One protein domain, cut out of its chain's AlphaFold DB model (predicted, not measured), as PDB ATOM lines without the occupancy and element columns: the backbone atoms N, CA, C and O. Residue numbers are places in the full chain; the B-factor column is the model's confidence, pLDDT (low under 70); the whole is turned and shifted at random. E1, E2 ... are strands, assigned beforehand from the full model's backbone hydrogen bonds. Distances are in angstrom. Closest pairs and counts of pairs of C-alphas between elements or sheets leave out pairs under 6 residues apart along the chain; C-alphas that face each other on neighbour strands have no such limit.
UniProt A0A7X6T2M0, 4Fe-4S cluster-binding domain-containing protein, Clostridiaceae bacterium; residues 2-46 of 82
ATOM      1  N   HIS A   2     184.757 225.795 221.150       69.69
ATOM      2  CA  HIS A   2     185.132 224.383 220.990       69.69
ATOM      3  C   HIS A   2     185.746 224.195 219.599       69.69
ATOM      4  O   HIS A   2     185.137 224.621 218.618       69.69
ATOM      5  N   TYR A   3     186.931 223.593 219.514       87.75
ATOM      6  CA  TYR A   3     187.622 223.355 218.242       87.75
ATOM      7  C   TYR A   3     187.308 221.952 217.740       87.75
ATOM      8  O   TYR A   3     187.388 221.010 218.511       87.75
ATOM      9  N   LEU A   4     186.943 221.780 216.473       89.94
ATOM     10  CA  LEU A   4     186.800 220.440 215.902       89.94
ATOM     11  C   LEU A   4     188.199 219.863 215.647       89.94
ATOM     12  O   LEU A   4     189.012 220.544 215.023       89.94
ATOM     13  N   PHE A   5     188.478 218.643 216.111       90.31
ATOM     14  CA  PHE A   5     189.785 217.999 215.915       90.31
ATOM     15  C   PHE A   5     189.733 216.680 215.151       90.31
ATOM     16  O   PHE A   5     190.738 216.295 214.565       90.31
ATOM     17  N   ASP A   6     188.576 216.016 215.104       91.19
ATOM     18  CA  ASP A   6     188.406 214.814 214.291       91.19
ATOM     19  C   ASP A   6     186.955 214.632 213.816       91.19
ATOM     20  O   ASP A   6     185.994 215.101 214.438       91.19
ATOM     21  N   ILE A   7     186.803 213.953 212.678       92.19
ATOM     22  CA  ILE A   7     185.531 213.584 212.057       92.19
ATOM     23  C   ILE A   7     185.598 212.104 211.683       92.19
ATOM     24  O   ILE A   7     186.068 211.733 210.604       92.19
ATOM     25  N   GLN A   8     185.025 211.255 212.527       93.06
ATOM     26  CA  GLN A   8     184.956 209.827 212.263       93.06
ATOM     27  C   GLN A   8     183.684 209.500 211.478       93.06
ATOM     28  O   GLN A   8     182.565 209.578 211.991       93.06
ATOM     29  N   ARG A   9     183.841 209.113 210.213       93.50
ATOM     30  CA  ARG A   9     182.730 208.632 209.377       93.50
ATOM     31  C   ARG A   9     182.493 207.146 209.629       93.50
ATOM     32  O   ARG A   9     183.437 206.415 209.901       93.50
ATOM     33  N   LEU A  10     181.247 206.702 209.463       94.38
ATOM     34  CA  LEU A  10     180.844 205.294 209.599       94.38
ATOM     35  C   LEU A  10     181.091 204.705 211.002       94.38
ATOM     36  O   LEU A  10     181.308 203.505 211.148       94.38
ATOM     37  N   SER A  11     181.029 205.538 212.040       94.00
ATOM     38  CA  SER A  11     181.239 205.115 213.426       94.00
ATOM     39  C   SER A  11     180.062 204.276 213.926       94.00
ATOM     40  O   SER A  11     178.901 204.698 213.838       94.00
ATOM     41  N   ILE A  12     180.356 203.105 214.488       94.38
ATOM     42  CA  ILE A  12     179.361 202.218 215.109       94.38
ATOM     43  C   ILE A  12     179.518 202.147 216.629       94.38
ATOM     44  O   ILE A  12     178.528 201.887 217.304       94.38
ATOM     45  N   GLU A  13     180.700 202.453 217.172       90.00
ATOM     46  CA  GLU A  13     180.951 202.435 218.619       90.00
ATOM     47  C   GLU A  13     180.294 203.592 219.394       90.00
ATOM     48  O   GLU A  13     179.836 203.400 220.518       90.00
ATOM     49  N   ASN A  14     180.204 204.792 218.812       86.62
ATOM     50  CA  ASN A  14     179.813 206.008 219.539       86.62
ATOM     51  C   ASN A  14     178.284 206.249 219.534       86.62
ATOM     52  O   ASN A  14     177.801 207.319 219.157       86.62
ATOM     53  N   GLY A  15     177.513 205.225 219.931       88.12
ATOM     54  CA  GLY A  15     176.048 205.240 220.125       88.12
ATOM     55  C   GLY A  15     175.312 204.098 219.389       88.12
ATOM     56  O   GLY A  15     175.920 203.084 219.068       88.12
ATOM     57  N   PRO A  16     174.023 204.228 219.026       91.88
ATOM     58  CA  PRO A  16     173.316 203.257 218.171       91.88
ATOM     59  C   PRO A  16     173.401 203.571 216.660       91.88
ATOM     60  O   PRO A  16     173.250 204.727 216.270       91.88
ATOM     61  N   GLY A  17     173.590 202.556 215.807       94.00
ATOM     62  CA  GLY A  17     173.526 202.677 214.338       94.00
ATOM     63  C   GLY A  17     174.813 203.147 213.638       94.00
ATOM     64  O   GLY A  17     175.878 203.210 214.240       94.00
ATOM     65  N   LEU A  18     174.713 203.453 212.340       95.56
ATOM     66  CA  LEU A  18     175.812 203.995 211.532       95.56
ATOM     67  C   LEU A  18     175.779 205.525 211.567       95.56
ATOM     68  O   LEU A  18     174.751 206.114 211.230       95.56
ATOM     69  N   ARG A  19     176.886 206.175 211.942       93.44
ATOM     70  CA  ARG A  19     176.908 207.636 212.122       93.44
ATOM     71  C   ARG A  19     178.196 208.297 211.635       93.44
ATOM     72  O   ARG A  19     179.206 207.639 211.392       93.44
ATOM     73  N   SER A  20     178.156 209.622 211.571       95.94
ATOM     74  CA  SER A  20     179.355 210.461 211.580       95.94
ATOM     75  C   SER A  20     179.508 211.060 212.973       95.94
ATOM     76  O   SER A  20     178.596 211.732 213.452       95.94
ATOM     77  N   THR A  21     180.637 210.807 213.620       94.62
ATOM     78  CA  THR A  21     180.967 211.321 214.952       94.62
ATOM     79  C   THR A  21     181.906 212.511 214.805       94.62
ATOM     80  O   THR A  21     182.880 212.446 214.057       94.62
ATOM     81  N   LEU A  22     181.604 213.603 215.504       92.94
ATOM     82  CA  LEU A  22     182.423 214.815 215.537       92.94
ATOM     83  C   LEU A  22     183.108 214.916 216.897       92.94
ATOM     84  O   LEU A  22     182.431 214.849 217.925       92.94
ATOM     85  N   PHE A  23     184.423 215.110 216.900       92.06
ATOM     86  CA  PHE A  23     185.209 215.242 218.121       92.06
ATOM     87  C   PHE A  23     185.688 216.676 218.319       92.06
ATOM     88  O   PHE A  23     186.263 217.289 217.417       92.06
ATOM     89  N   PHE A  24     185.457 217.204 219.521       91.25
ATOM     90  CA  PHE A  24     185.765 218.583 219.884       91.25
ATOM     91  C   PHE A  24     186.842 218.663 220.964       91.25
ATOM     92  O   PHE A  24     186.829 217.892 221.923       91.25
ATOM     93  N   ALA A  25     187.748 219.623 220.808       90.69
ATOM     94  CA  ALA A  25     188.875 219.888 221.677       90.69
ATOM     95  C   ALA A  25     188.530 220.962 222.717       90.69
ATOM     96  O   ALA A  25     187.575 221.736 222.553       90.69
ATOM     97  N   GLY A  26     189.341 221.026 223.772       89.94
ATOM     98  CA  GLY A  26     189.150 221.902 224.926       89.94
ATOM     99  C   GLY A  26     188.416 221.235 226.090       89.94
ATOM    100  O   GLY A  26     187.737 221.921 226.852       89.94
ATOM    101  N   CYS A  27     188.513 219.908 226.230       90.31
ATOM    102  CA  CYS A  27     188.024 219.229 227.428       90.31
ATOM    103  C   CYS A  27     188.782 219.758 228.663       90.31
ATOM    104  O   CYS A  27     190.002 219.620 228.719       90.31
ATOM    105  N   PRO A  28     188.098 220.329 229.672       91.44
ATOM    106  CA  PRO A  28     188.765 220.946 230.820       91.44
ATOM    107  C   PRO A  28     189.222 219.927 231.875       91.44
ATOM    108  O   PRO A  28     189.719 220.310 232.932       91.44
ATOM    109  N   LEU A  29     188.989 218.633 231.643       92.69
ATOM    110  CA  LEU A  29     189.264 217.580 232.613       92.69
ATOM    111  C   LEU A  29     190.670 217.003 232.416       92.69
ATOM    112  O   LEU A  29     191.081 216.715 231.297       92.69
ATOM    113  N   ALA A  30     191.354 216.730 233.528       91.94
ATOM    114  CA  ALA A  30     192.656 216.062 233.570       91.94
ATOM    115  C   ALA A  30     192.517 214.626 234.113       91.94
ATOM    116  O   ALA A  30     193.105 214.257 235.129       91.94
ATOM    117  N   CYS A  31     191.653 213.829 233.482       95.12
ATOM    118  CA  CYS A  31     191.373 212.465 233.926       95.12
ATOM    119  C   CYS A  31     192.646 211.592 233.870       95.12
ATOM    120  O   CYS A  31     193.294 211.573 232.823       95.12
ATOM    121  N   PRO A  32     192.962 210.796 234.916       93.69
ATOM    122  CA  PRO A  32     194.116 209.885 234.910       93.69
ATOM    123  C   PRO A  32     194.115 208.867 233.759       93.69
ATOM    124  O   PRO A  32     195.173 208.440 233.310       93.69
ATOM    125  N   TRP A  33     192.927 208.511 233.262       94.31
ATOM    126  CA  TRP A  33     192.719 207.633 232.107       94.31
ATOM    127  C   TRP A  33     191.787 208.307 231.104       94.31
ATOM    128  O   TRP A  33     190.627 207.929 230.943       94.31
ATOM    129  N   CYS A  34     192.271 209.387 230.493       93.50
ATOM    130  CA  CYS A  34     191.514 210.096 229.471       93.50
ATOM    131  C   CYS A  34     191.246 209.173 228.273       93.50
ATOM    132  O   CYS A  34     192.177 208.595 227.723       93.50
ATOM    133  N   HIS A  35     189.980 209.056 227.873       90.56
ATOM    134  CA  HIS A  35     189.589 208.240 226.722       90.56
ATOM    135  C   HIS A  35     190.044 208.860 225.392       90.56
ATOM    136  O   HIS A  35     190.404 208.132 224.480       90.56
ATOM    137  N   ASN A  36     190.040 210.197 225.308       90.06
ATOM    138  CA  ASN A  36     190.422 210.965 224.119       90.06
ATOM    139  C   ASN A  36     191.408 212.079 224.530       90.06
ATOM    140  O   ASN A  36     191.002 213.245 224.635       90.06
ATOM    141  N   PRO A  37     192.672 211.750 224.865       91.88
ATOM    142  CA  PRO A  37     193.665 212.745 225.276       91.88
ATOM    143  C   PRO A  37     193.916 213.828 224.213       91.88
ATOM    144  O   PRO A  37     194.233 214.965 224.559       91.88
ATOM    145  N   GLU A  38     193.673 213.524 222.940       89.94
ATOM    146  CA  GLU A  38     193.772 214.431 221.792       89.94
ATOM    147  C   GLU A  38     192.772 215.596 221.863       89.94
ATOM    148  O   GLU A  38     192.993 216.637 221.251       89.94
ATOM    149  N   GLY A  39     191.685 215.449 222.630       90.88
ATOM    150  CA  GLY A  39     190.678 216.491 222.837       90.88
ATOM    151  C   GLY A  39     190.992 217.463 223.978       90.88
ATOM    152  O   GLY A  39     190.197 218.365 224.246       90.88
ATOM    153  N   GLN A  40     192.107 217.295 224.691       91.12
ATOM    154  CA  GLN A  40     192.493 218.204 225.780       91.12
ATOM    155  C   GLN A  40     193.045 219.555 225.291       91.12
ATOM    156  O   GLN A  40     192.640 220.578 225.849       91.12
ATOM    157  N   PRO A  41     193.925 219.622 224.270       88.25
ATOM    158  CA  PRO A  41     194.470 220.890 223.798       88.25
ATOM    159  C   PRO A  41     193.374 221.874 223.376       88.25
ATOM    160  O   PRO A  41     192.450 221.529 222.643       88.25
ATOM    161  N   GLN A  42     193.492 223.130 223.804       84.75
ATOM    162  CA  GLN A  42     192.567 224.198 223.423       84.75
ATOM    163  C   GLN A  42     193.106 224.965 222.207       84.75
ATOM    164  O   GLN A  42     193.350 226.168 222.273       84.75
ATOM    165  N   GLN A  43     193.301 224.260 221.093       79.38
ATOM    166  CA  GLN A  43     193.824 224.838 219.854       79.38
ATOM    167  C   GLN A  43     193.048 224.346 218.633       79.38
ATOM    168  O   GLN A  43     192.501 223.242 218.630       79.38
ATOM    169  N   SER A  44     193.006 225.172 217.589       77.75
ATOM    170  CA  SER A  44     192.499 224.761 216.283       77.75
ATOM    171  C   SER A  44     193.477 223.806 215.612       77.75
ATOM    172  O   SER A  44     194.680 224.057 215.595       77.75
ATOM    173  N   LEU A  45     192.956 222.741 215.009       80.12
ATOM    174  CA  LEU A  45     193.732 221.838 214.168       80.12
ATOM    175  C   LEU A  45     193.444 222.123 212.695       80.12
ATOM    176  O   LEU A  45     192.288 222.251 212.284       80.12
ATOM    177  N   LEU A  46     194.510 222.232 211.903       85.44
ATOM    178  CA  LEU A  46     194.404 222.369 210.457       85.44
ATOM    179  C   LEU A  46     194.148 220.995 209.839       85.44
ATOM    180  O   LEU A  46     195.005 220.115 209.877       85.44
TER     181      LEU A  46
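Overview. This is residues 2 to 46 of the 82 residues of the protein "4Fe-4S cluster-binding domain-containing protein" of Clostridiaceae bacterium (UniProt A0A7X6T2M0). A domain with little regular structure: a two-stranded antiparallel hairpin, E1 then E2, from whose E2 end an unnamed stretch, residues 26 to 46, loops out, folds back and runs past the start of E1. The printed part has 45 residues, with no named helix and 16 residues in its two strands; the class is all strand. It is flat, spanning 30 by 27 by 12 A, and only just loose, close to compact, with a radius of gyration of the C-alphas of 11.6 A.

Along the chain. E1, residues 3 to 11, is 19.9 A long and begins at C-alpha 3, (187.622, 223.355, 218.242). E2, residues 19 to 25, is 19.6 A long and ends at C-alpha 25, (188.875, 219.888, 221.677).

Arrangement. E1 and E2 form a hairpin with a short link, their directions 159 degrees apart. C-alphas 9 and 20 face each other at 4.4 A. N 25 and O 3, 2.7 A, and N 21 and O 8, 2.8 A, are within hydrogen-bond range.

Size, cuts and confidence. The C-alphas farthest apart, of Gly 17 and Gln 43, are 30.6 A apart. The printed part has no cut. Mean pLDDT of the printed part is 90.2; residue 2 is under 70.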